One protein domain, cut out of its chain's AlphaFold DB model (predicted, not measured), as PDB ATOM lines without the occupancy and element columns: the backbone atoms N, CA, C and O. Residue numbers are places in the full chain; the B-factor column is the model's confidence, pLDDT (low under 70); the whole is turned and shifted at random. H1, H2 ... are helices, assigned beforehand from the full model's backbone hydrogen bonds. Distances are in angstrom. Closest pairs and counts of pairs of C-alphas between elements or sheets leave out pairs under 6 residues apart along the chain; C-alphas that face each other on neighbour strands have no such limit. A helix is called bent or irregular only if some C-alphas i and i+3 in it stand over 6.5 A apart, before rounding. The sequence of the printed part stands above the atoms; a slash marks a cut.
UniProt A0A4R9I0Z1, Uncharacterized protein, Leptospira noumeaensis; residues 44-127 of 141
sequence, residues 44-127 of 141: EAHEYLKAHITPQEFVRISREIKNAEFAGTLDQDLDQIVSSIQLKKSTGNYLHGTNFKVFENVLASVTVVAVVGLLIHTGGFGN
ATOM      1  N   GLU A  44      92.241  76.091  93.827       69.81
ATOM      2  CA  GLU A  44      91.797  75.044  92.897       69.81
ATOM      3  C   GLU A  44      90.273  75.001  92.777       69.81
ATOM      4  O   GLU A  44      89.756  74.903  91.666       69.81
ATOM      5  N   ALA A  45      89.553  75.176  93.888       71.50
ATOM      6  CA  ALA A  45      88.099  75.307  93.896       71.50
ATOM      7  C   ALA A  45      87.622  76.492  93.033       71.50
ATOM      8  O   ALA A  45      86.753  76.337  92.174       71.50
ATOM      9  N   HIS A  46      88.227  77.673  93.195       71.12
ATOM     10  CA  HIS A  46      87.872  78.858  92.405       71.12
ATOM     11  C   HIS A  46      88.218  78.698  90.917       71.12
ATOM     12  O   HIS A  46      87.439  79.111  90.054       71.12
ATOM     13  N   GLU A  47      89.368  78.097  90.599       72.12
ATOM     14  CA  GLU A  47      89.753  77.786  89.218       72.12
ATOM     15  C   GLU A  47      88.765  76.797  88.575       72.12
ATOM     16  O   GLU A  47      88.321  77.025  87.445       72.12
ATOM     17  N   TYR A  48      88.353  75.760  89.314       76.94
ATOM     18  CA  TYR A  48      87.366  74.779  88.869       76.94
ATOM     19  C   TYR A  48      86.010  75.433  88.574       76.94
ATOM     20  O   TYR A  48      85.481  75.284  87.470       76.94
ATOM     21  N   LEU A  49      85.469  76.231  89.499       80.38
ATOM     22  CA  LEU A  49      84.186  76.915  89.298       80.38
ATOM     23  C   LEU A  49      84.233  77.905  88.133       80.38
ATOM     24  O   LEU A  49      83.316  77.950  87.314       80.38
ATOM     25  N   LYS A  50      85.326  78.665  87.993       76.06
ATOM     26  CA  LYS A  50      85.494  79.606  86.879       76.06
ATOM     27  C   LYS A  50      85.494  78.896  85.522       76.06
ATOM     28  O   LYS A  50      85.022  79.484  84.542       76.06
ATOM     29  N   ALA A  51      86.007  77.668  85.458       75.69
ATOM     30  CA  ALA A  51      86.000  76.858  84.247       75.69
ATOM     31  C   ALA A  51      84.605  76.297  83.913       75.69
ATOM     32  O   ALA A  51      84.259  76.233  82.734       75.69
ATOM     33  N   HIS A  52      83.795  75.956  84.921       77.88
ATOM     34  CA  HIS A  52      82.554  75.196  84.724       77.88
ATOM     35  C   HIS A  52      81.274  76.036  84.749       77.88
ATOM     36  O   HIS A  52      80.346  75.715  84.016       77.88
ATOM     37  N   ILE A  53      81.213  77.136  85.505       78.06
ATOM     38  CA  ILE A  53      79.987  77.936  85.671       78.06
ATOM     39  C   ILE A  53      80.234  79.438  85.549       78.06
ATOM     40  O   ILE A  53      81.356  79.932  85.705       78.06
ATOM     41  N   THR A  54      79.191  80.199  85.217       78.25
ATOM     42  CA  THR A  54      79.258  81.668  85.198       78.25
ATOM     43  C   THR A  54      79.261  82.238  86.622       78.25
ATOM     44  O   THR A  54      78.812  81.573  87.554       78.25
ATOM     45  N   PRO A  55      79.747  83.476  86.825       75.88
ATOM     46  CA  PRO A  55      79.634  84.132  88.129       75.88
ATOM     47  C   PRO A  55      78.181  84.283  88.602       75.88
ATOM     48  O   PRO A  55      77.912  84.178  89.792       75.88
ATOM     49  N   GLN A  56      77.241  84.502  87.675       75.44
ATOM     50  CA  GLN A  56      75.808  84.578  87.983       75.44
ATOM     51  C   GLN A  56      75.283  83.234  88.493       75.44
ATOM     52  O   GLN A  56      74.584  83.185  89.503       75.44
ATOM     53  N   GLU A  57      75.693  82.148  87.842       80.94
ATOM     54  CA  GLU A  57      75.318  80.794  88.229       80.94
ATOM     55  C   GLU A  57      75.899  80.403  89.592       80.94
ATOM     56  O   GLU A  57      75.209  79.818  90.421       80.94
ATOM     57  N   PHE A  58      77.132  80.827  89.890       80.75
ATOM     58  CA  PHE A  58      77.722  80.663  91.219       80.75
ATOM     59  C   PHE A  58      76.881  81.338  92.312       80.75
ATOM     60  O   PHE A  58      76.627  80.732  93.353       80.75
ATOM     61  N   VAL A  59      76.417  82.573  92.084       80.62
ATOM     62  CA  VAL A  59      75.563  83.297  93.042       80.62
ATOM     63  C   VAL A  59      74.209  82.605  93.215       80.62
ATOM     64  O   VAL A  59      73.712  82.531  94.340       80.62
ATOM     65  N   ARG A  60      73.623  82.083  92.129       86.19
ATOM     66  CA  ARG A  60      72.358  81.333  92.160       86.19
ATOM     67  C   ARG A  60      72.483  80.065  93.003       86.19
ATOM     68  O   ARG A  60      71.771  79.945  93.996       86.19
ATOM     69  N   ILE A  61      73.438  79.192  92.673       85.06
ATOM     70  CA  ILE A  61      73.693  77.940  93.407       85.06
ATOM     71  C   ILE A  61      73.997  78.246  94.874       85.06
ATOM     72  O   ILE A  61      73.463  77.602  95.770       85.06
ATOM     73  N   SER A  62      74.801  79.282  95.137       83.06
ATOM     74  CA  SER A  62      75.132  79.661  96.511       83.06
ATOM     75  C   SER A  62      73.916  80.079  97.329       83.06
ATOM     76  O   SER A  62      73.857  79.824  98.529       83.06
ATOM     77  N   ARG A  63      72.948  80.742  96.695       84.25
ATOM     78  CA  ARG A  63      71.691  81.115  97.340       84.25
ATOM     79  C   ARG A  63      70.811  79.895  97.580       84.25
ATOM     80  O   ARG A  63      70.237  79.796  98.652       84.25
ATOM     81  N   GLU A  64      70.708  78.994  96.611       85.75
ATOM     82  CA  GLU A  64      69.888  77.785  96.732       85.75
ATOM     83  C   GLU A  64      70.400  76.859  97.833       85.75
ATOM     84  O   GLU A  64      69.614  76.458  98.684       85.75
ATOM     85  N   ILE A  65      71.716  76.629  97.897       83.50
ATOM     86  CA  ILE A  65      72.342  75.860  98.982       83.50
ATOM     87  C   ILE A  65      72.049  76.514 100.334       83.50
ATOM     88  O   ILE A  65      71.557  75.844 101.234       83.50
ATOM     89  N   LYS A  66      72.271  77.828 100.469       80.88
ATOM     90  CA  LYS A  66      71.983  78.539 101.723       80.88
ATOM     91  C   LYS A  66      70.510  78.461 102.104       80.88
ATOM     92  O   LYS A  66      70.196  78.250 103.265       80.88
ATOM     93  N   ASN A  67      69.599  78.637 101.152       80.19
ATOM     94  CA  ASN A  67      68.166  78.560 101.415       80.19
ATOM     95  C   ASN A  67      67.761  77.161 101.897       80.19
ATOM     96  O   ASN A  67      67.006  77.058 102.860       80.19
ATOM     97  N   ALA A  68      68.294  76.112 101.269       78.62
ATOM     98  CA  ALA A  68      68.058  74.733 101.677       78.62
ATOM     99  C   ALA A  68      68.691  74.419 103.047       78.62
ATOM    100  O   ALA A  68      68.093  73.722 103.865       78.62
ATOM    101  N   GLU A  69      69.866  74.987 103.346       76.38
ATOM    102  CA  GLU A  69      70.481  74.946 104.681       76.38
ATOM    103  C   GLU A  69      69.582  75.619 105.730       76.38
ATOM    104  O   GLU A  69      69.298  75.021 106.765       76.38
ATOM    105  N   PHE A  70      69.078  76.829 105.460       76.25
ATOM    106  CA  PHE A  70      68.171  77.547 106.364       76.25
ATOM    107  C   PHE A  70      66.843  76.814 106.583       76.25
ATOM    108  O   PHE A  70      66.275  76.894 107.671       76.25
ATOM    109  N   ALA A  71      66.345  76.114 105.566       76.62
ATOM    110  CA  ALA A  71      65.118  75.330 105.636       76.62
ATOM    111  C   ALA A  71      65.317  73.933 106.256       76.62
ATOM    112  O   ALA A  71      64.334  73.256 106.548       76.62
ATOM    113  N   GLY A  72      66.565  73.491 106.468       75.06
ATOM    114  CA  GLY A  72      66.877  72.132 106.918       75.06
ATOM    115  C   GLY A  72      66.591  71.051 105.865       75.06
ATOM    116  O   GLY A  72      66.516  69.874 106.204       75.06
ATOM    117  N   THR A  73      66.427  71.439 104.598       78.88
ATOM    118  CA  THR A  73      66.065  70.569 103.464       78.88
ATOM    119  C   THR A  73      67.241  70.274 102.539       78.88
ATOM    120  O   THR A  73      67.049  69.662 101.493       78.88
ATOM    121  N   LEU A  74      68.467  70.661 102.919       74.88
ATOM    122  CA  LEU A  74      69.663  70.531 102.080       74.88
ATOM    123  C   LEU A  74      69.782  69.151 101.418       74.88
ATOM    124  O   LEU A  74      69.928  69.070 100.206       74.88
ATOM    125  N   ASP A  75      69.644  68.072 102.181       71.62
ATOM    126  CA  ASP A  75      69.773  66.708 101.656       71.62
ATOM    127  C   ASP A  75      68.738  66.347 100.582       71.62
ATOM    128  O   ASP A  75      69.030  65.534  99.710       71.62
ATOM    129  N   GLN A  76      67.551  66.949 100.638       75.81
ATOM    130  CA  GLN A  76      66.474  66.740  99.670       75.81
ATOM    131  C   GLN A  76      66.658  67.636  98.440       75.81
ATOM    132  O   GLN A  76      66.449  67.202  97.309       75.81
ATOM    133  N   ASP A  77      67.099  68.874  98.661       78.62
ATOM    134  CA  ASP A  77      67.206  69.890  97.616       78.62
ATOM    135  C   ASP A  77      68.495  69.760  96.798       78.62
ATOM    136  O   ASP A  77      68.563  70.260  95.676       78.62
ATOM    137  N   LEU A  78      69.523  69.074  97.311       77.81
ATOM    138  CA  LEU A  78      70.808  68.901  96.627       77.81
ATOM    139  C   LEU A  78      70.658  68.288  95.227       77.81
ATOM    140  O   LEU A  78      71.261  68.799  94.283       77.81
ATOM    141  N   ASP A  79      69.831  67.256  95.066       78.19
ATOM    142  CA  ASP A  79      69.600  66.620  93.761       78.19
ATOM    143  C   ASP A  79      68.895  67.575  92.790       78.19
ATOM    144  O   ASP A  79      69.245  67.664  91.606       78.19
ATOM    145  N   GLN A  80      67.947  68.364  93.300       81.38
ATOM    146  CA  GLN A  80      67.265  69.389  92.520       81.38
ATOM    147  C   GLN A  80      68.239  70.496  92.094       81.38
ATOM    148  O   GLN A  80      68.257  70.876  90.919       81.38
ATOM    149  N   ILE A  81      69.109  70.954  92.998       81.81
ATOM    150  CA  ILE A  81      70.146  71.952  92.712       81.81
ATOM    151  C   ILE A  81      71.090  71.423  91.630       81.81
ATOM    152  O   ILE A  81      71.282  72.110  90.627       81.81
ATOM    153  N   VAL A  82      71.607  70.194  91.766       82.06
ATOM    154  CA  VAL A  82      72.474  69.539  90.766       82.06
ATOM    155  C   VAL A  82      71.805  69.497  89.394       82.06
ATOM    156  O   VAL A  82      72.426  69.871  88.397       82.06
ATOM    157  N   SER A  83      70.539  69.073  89.336       79.12
ATOM    158  CA  SER A  83      69.794  68.956  88.076       79.12
ATOM    159  C   SER A  83      69.542  70.305  87.388       79.12
ATOM    160  O   SER A  83      69.372  70.357  86.171       79.12
ATOM    161  N   SER A  84      69.556  71.402  88.153       79.38
ATOM    162  CA  SER A  84      69.291  72.757  87.661       79.38
ATOM    163  C   SER A  84      70.530  73.487  87.127       79.38
ATOM    164  O   SER A  84      70.398  74.591  86.596       79.38
ATOM    165  N   ILE A  85      71.736  72.928  87.300       81.88
ATOM    166  CA  ILE A  85      72.992  73.620  86.980       81.88
ATOM    167  C   ILE A  85      73.130  73.913  85.487       81.88
ATOM    168  O   ILE A  85      73.018  73.036  84.631       81.88
ATOM    169  N   GLN A  86      73.525  75.150  85.192       79.62
ATOM    170  CA  GLN A  86      73.923  75.605  83.869       79.62
ATOM    171  C   GLN A  86      75.450  75.647  83.745       79.62
ATOM    172  O   GLN A  86      76.122  76.611  84.132       79.62
ATOM    173  N   LEU A  87      76.016  74.596  83.152       79.00
ATOM    174  CA  LEU A  87      77.438  74.549  82.817       79.00
ATOM    175  C   LEU A  87      77.750  75.476  81.624       79.00
ATOM    176  O   LEU A  87      77.041  75.491  80.619       79.00
ATOM    177  N   LYS A  88      78.859  76.224  81.699       70.81
ATOM    178  CA  LYS A  88      79.346  77.166  80.661       70.81
ATOM    179  C   LYS A  88      79.550  76.525  79.292       70.81
ATOM    180  O   LYS A  88      79.398  77.171  78.257       70.81
ATOM    181  N   LYS A  89      79.988  75.275  79.297       64.56
ATOM    182  CA  LYS A  89      80.071  74.396  78.140       64.56
ATOM    183  C   LYS A  89      79.610  73.041  78.646       64.56
ATOM    184  O   LYS A  89      80.105  72.611  79.683       64.56
ATOM    185  N   SER A  90      78.720  72.376  77.909       53.84
ATOM    186  CA  SER A  90      78.614  70.915  77.986       53.84
ATOM    187  C   SER A  90      80.045  70.389  77.890       53.84
ATOM    188  O   SER A  90      80.743  70.692  76.914       53.84
ATOM    189  N   THR A  91      80.550  69.778  78.957       48.44
ATOM    190  CA  THR A  91      81.930  69.303  79.018       48.44
ATOM    191  C   THR A  91      82.059  68.240  77.933       48.44
ATOM    192  O   THR A  91      81.485  67.169  78.053       48.44
ATOM    193  N   GLY A  92      82.677  68.576  76.796       42.16
ATOM    194  CA  GLY A  92      82.791  67.617  75.700       42.16
ATOM    195  C   GLY A  92      83.064  68.221  74.331       42.16
ATOM    196  O   GLY A  92      82.185  68.234  73.466       42.16
ATOM    197  N   ASN A  93      84.320  68.606  74.095       47.56
ATOM    198  CA  ASN A  93      84.909  68.489  72.763       47.56
ATOM    199  C   ASN A  93      86.139  67.577  72.809       47.56
ATOM    200  O   ASN A  93      87.235  68.053  72.563       47.56
ATOM    201  N   TYR A  94      85.963  66.296  73.148       45.41
ATOM    202  CA  TYR A  94      86.942  65.238  72.877       45.41
ATOM    203  C   TYR A  94      86.183  63.918  72.641       45.41
ATOM    204  O   TYR A  94      85.670  63.308  73.563       45.41
ATOM    205  N   LEU A  95      86.009  63.591  71.359       41.59
ATOM    206  CA  LEU A  95      85.754  62.281  70.739       41.59
ATOM    207  C   LEU A  95      85.086  61.152  71.575       41.59
ATOM    208  O   LEU A  95      85.712  60.533  72.424       41.59
ATOM    209  N   HIS A  96      83.873  60.794  71.115       42.53
ATOM    210  CA  HIS A  96      83.129  59.522  71.241       42.53
ATOM    211  C   HIS A  96      82.100  59.343  72.382       42.53
ATOM    212  O   HIS A  96      82.426  59.220  73.553       42.53
ATOM    213  N   GLY A  97      80.824  59.211  71.976       43.69
ATOM    214  CA  GLY A  97      79.723  58.654  72.773       43.69
ATOM    215  C   GLY A  97      78.731  59.686  73.320       43.69
ATOM    216  O   GLY A  97      79.017  60.402  74.273       43.69
ATOM    217  N   THR A  98      77.517  59.733  72.767       54.72
ATOM    218  CA  THR A  98      76.419  60.620  73.204       54.72
ATOM    219  C   THR A  98      76.034  60.422  74.679       54.72
ATOM    220  O   THR A  98      75.636  61.378  75.333       54.72
ATOM    221  N   ASN A  99      76.236  59.217  75.224       51.91
ATOM    222  CA  ASN A  99      75.955  58.884  76.627       51.91
ATOM    223  C   ASN A  99      77.067  59.337  77.590       51.91
ATOM    224  O   ASN A  99      76.788  59.656  78.743       51.91
ATOM    225  N   PHE A 100      78.315  59.417  77.117       56.38
ATOM    226  CA  PHE A 100      79.460  59.816  77.941       56.38
ATOM    227  C   PHE A 100      79.376  61.301  78.315       56.38
ATOM    228  O   PHE A 100      79.607  61.670  79.460       56.38
ATOM    229  N   LYS A 101      78.891  62.138  77.386       59.69
ATOM    230  CA  LYS A 101      78.629  63.568  77.626       59.69
ATOM    231  C   LYS A 101      77.582  63.813  78.712       59.69
ATOM    232  O   LYS A 101      77.697  64.770  79.467       59.69
ATOM    233  N   VAL A 102      76.544  62.976  78.787       60.12
ATOM    234  CA  VAL A 102      75.510  63.097  79.827       60.12
ATOM    235  C   VAL A 102      76.111  62.774  81.192       60.12
ATOM    236  O   VAL A 102      75.913  63.532  82.134       60.12
ATOM    237  N   PHE A 103      76.908  61.707  81.282       62.28
ATOM    238  CA  PHE A 103      77.579  61.324  82.522       62.28
ATOM    239  C   PHE A 103      78.610  62.364  82.984       62.28
ATOM    240  O   PHE A 103      78.622  62.735  84.155       62.28
ATOM    241  N   GLU A 104      79.428  62.891  82.069       66.56
ATOM    242  CA  GLU A 104      80.394  63.955  82.368       66.56
ATOM    243  C   GLU A 104      79.707  65.232  82.859       66.56
ATOM    244  O   GLU A 104      80.148  65.821  83.843       66.56
ATOM    245  N   ASN A 105      78.594  65.624  82.231       69.44
ATOM    246  CA  ASN A 105      77.825  66.786  82.665       69.44
ATOM    247  C   ASN A 105      77.188  66.565  84.045       69.44
ATOM    248  O   ASN A 105      77.230  67.469  84.874       69.44
ATOM    249  N   VAL A 106      76.645  65.374  84.322       71.38
ATOM    250  CA  VAL A 106      76.095  65.037  85.647       71.38
ATOM    251  C   VAL A 106      77.192  65.093  86.710       71.38
ATOM    252  O   VAL A 106      77.024  65.760  87.728       71.38
ATOM    253  N   LEU A 107      78.344  64.468  86.457       76.88
ATOM    254  CA  LEU A 107      79.471  64.476  87.388       76.88
ATOM    255  C   LEU A 107      80.021  65.894  87.609       76.88
ATOM    256  O   LEU A 107      80.339  66.264  88.740       76.88
ATOM    257  N   ALA A 108      80.107  66.703  86.551       78.75
ATOM    258  CA  ALA A 108      80.518  68.097  86.642       78.75
ATOM    259  C   ALA A 108      79.526  68.919  87.474       78.75
ATOM    260  O   ALA A 108      79.957  69.670  88.345       78.75
ATOM    261  N   SER A 109      78.218  68.744  87.279       80.75
ATOM    262  CA  SER A 109      77.191  69.412  88.085       80.75
ATOM    263  C   SER A 109      77.277  69.017  89.560       80.75
ATOM    264  O   SER A 109      77.342  69.894  90.418       80.75
ATOM    265  N   VAL A 110      77.381  67.719  89.866       83.44
ATOM    266  CA  VAL A 110      77.585  67.225  91.242       83.44
ATOM    267  C   VAL A 110      78.829  67.855  91.870       83.44
ATOM    268  O   VAL A 110      78.779  68.373  92.986       83.44
ATOM    269  N   THR A 111      79.945  67.858  91.137       83.19
ATOM    270  CA  THR A 111      81.214  68.417  91.618       83.19
ATOM    271  C   THR A 111      81.110  69.927  91.827       83.19
ATOM    272  O   THR A 111      81.625  70.442  92.814       83.19
ATOM    273  N   VAL A 112      80.414  70.653  90.950       84.75
ATOM    274  CA  VAL A 112      80.161  72.089  91.114       84.75
ATOM    275  C   VAL A 112      79.374  72.354  92.396       84.75
ATOM    276  O   VAL A 112      79.827  73.179  93.186       84.75
ATOM    277  N   VAL A 113      78.258  71.654  92.647       85.44
ATOM    278  CA  VAL A 113      77.493  71.829  93.900       85.44
ATOM    279  C   VAL A 113      78.367  71.521  95.110       85.44
ATOM    280  O   VAL A 113      78.379  72.303  96.056       85.44
ATOM    281  N   ALA A 114      79.155  70.444  95.062       83.38
ATOM    282  CA  ALA A 114      80.057  70.071  96.148       83.38
ATOM    283  C   ALA A 114      81.097  71.167  96.430       83.38
ATOM    284  O   ALA A 114      81.293  71.554  97.579       83.38
ATOM    285  N   VAL A 115      81.731  71.716  95.389       82.06
ATOM    286  CA  VAL A 115      82.721  72.794  95.524       82.06
ATOM    287  C   VAL A 115      82.072  74.082  96.035       82.06
ATOM    288  O   VAL A 115      82.641  74.739  96.907       82.06
ATOM    289  N   VAL A 116      80.887  74.456  95.536       83.19
ATOM    290  CA  VAL A 116      80.165  75.641  96.028       83.19
ATOM    291  C   VAL A 116      79.761  75.459  97.494       83.19
ATOM    292  O   VAL A 116      80.003  76.360  98.295       83.19
ATOM    293  N   GLY A 117      79.225  74.293  97.861       80.44
ATOM    294  CA  GLY A 117      78.882  73.957  99.242       80.44
ATOM    295  C   GLY A 117      80.097  74.055 100.161       80.44
ATOM    296  O   GLY A 117      80.052  74.763 101.164       80.44
ATOM    297  N   LEU A 118      81.230  73.464  99.768       76.50
ATOM    298  CA  LEU A 118      82.485  73.578 100.513       76.50
ATOM    299  C   LEU A 118      82.931  75.037 100.680       76.50
ATOM    300  O   LEU A 118      83.305  75.424 101.781       76.50
ATOM    301  N   LEU A 119      82.875  75.873  99.639       73.94
ATOM    302  CA  LEU A 119      83.283  77.285  99.721       73.94
ATOM    303  C   LEU A 119      82.360  78.143 100.596       73.94
ATOM    304  O   LEU A 119      82.824  79.080 101.247       73.94
ATOM    305  N   ILE A 120      81.060  77.856 100.604       71.50
ATOM    306  CA  ILE A 120      80.095  78.561 101.456       71.50
ATOM    307  C   ILE A 120      80.327  78.185 102.910       71.50
ATOM    308  O   ILE A 120      80.397  79.065 103.768       71.50
ATOM    309  N   HIS A 121      80.504  76.893 103.167       65.38
ATOM    310  CA  HIS A 121      80.575  76.377 104.521       65.38
ATOM    311  C   HIS A 121      81.955  76.496 105.167       65.38
ATOM    312  O   HIS A 121      82.068  76.538 106.387       65.38
ATOM    313  N   THR A 122      83.011  76.632 104.364       57.41
ATOM    314  CA  THR A 122      84.347  77.018 104.848       57.41
ATOM    315  C   THR A 122      84.476  78.523 105.112       57.41
ATOM    316  O   THR A 122      85.573  78.981 105.426       57.41
ATOM    317  N   GLY A 123      83.380  79.291 105.024       47.50
ATOM    318  CA  GLY A 123      83.358  80.718 105.349       47.50
ATOM    319  C   GLY A 123      83.970  81.587 104.254       47.50
ATOM    320  O   GLY A 123      84.926  82.314 104.507       47.50
ATOM    321  N   GLY A 124      83.434  81.502 103.030       41.59
ATOM    322  CA  GLY A 124      83.879  82.253 101.848       41.59
ATOM    323  C   GLY A 124      84.652  83.559 102.125       41.59
ATOM    324  O   GLY A 124      84.175  84.460 102.808       41.59
ATOM    325  N   PHE A 125      85.850  83.644 101.534       42.53
ATOM    326  CA  PHE A 125      86.855  84.723 101.591       42.53
ATOM    327  C   PHE A 125      87.574  85.010 102.918       42.53
ATOM    328  O   PHE A 125      88.597  85.696 102.874       42.53
ATOM    329  N   GLY A 126      87.169  84.454 104.059       33.16
ATOM    330  CA  GLY A 126      87.839  84.750 105.324       33.16
ATOM    331  C   GLY A 126      87.669  83.652 106.359       33.16
ATOM    332  O   GLY A 126      86.640  83.575 107.009       33.16
ATOM    333  N   ASN A 127      88.747  82.898 106.568       32.38
ATOM    334  CA  ASN A 127      88.964  81.954 107.664       32.38
ATOM    335  C   ASN A 127      88.122  80.670 107.642       32.38
ATOM    336  O   ASN A 127      86.953  80.630 108.006       32.38
TER     337      ASN A 127
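This is residues 44 to 127 of the 141 residues of an uncharacterized protein of Leptospira noumeaensis (UniProt A0A4R9I0Z1). One long helix, H4, runs along the longest axis, and three shorter helices cross it on its residues 106 to 120: H1 on one side, the hairpin of H2 and H3 on another. The long link from H3 runs out to the beginning of H4, where residues 94 to 99 stick out. The printed part has 84 residues with four named helices, H1 to H4 in chain order, and no named strand; the class is all helix. It is compact, with a radius of gyration of the C-alphas of 13.4 A, and elongated, spanning 42 by 27 by 18 A.

H1, residues 44 to 52, touches the hub H4, residues 98 to 121, closest at the C-alphas of Ala 45 and Val 115, 6.2 A apart, at a steep tilt of 44 degrees, opposite ways. H2, residues 55 to 71, touches H4 with residues 58 to 65 alone, closest at the C-alphas of Ser 62 and Val 116, 6.5 A, at a steep tilt of 65 degrees, the same way. H2 and H3, residues 74 to 83, form a helical hairpin at a shallow tilt of 26 degrees; their closest C-alphas, of Ala 68 and Leu 74, are 4.5 A apart. H3 and H4 form another, at a steep tilt of 42 degrees; their closest C-alphas, of Val 82 and Ser 109, are 5.4 A apart. H1 and H3 are apart. Every O i to N i+4 pair is within hydrogen-bond range in H1 and H2, 4 of 6 in H3 and 19 of 20 in H4.

H1 begins at C-alpha 44 (91.797, 75.044, 92.897) and is 12.3 A long. H2 measures 24.4 A and H3 14.1 A; H3 is only just irregular, with C-alphas 76 and 79 6.7 A apart. H4 measures 35.3 A and ends at C-alpha 121 (80.575, 76.377, 104.521).

The C-alphas farthest apart, of His 96 and Asn 127, are 43.2 A apart. The printed part has no cut. The link from H3 to H4 is long. Model confidence is under 70 at residue 44, residues 89 to 105 and residues 121 to 127.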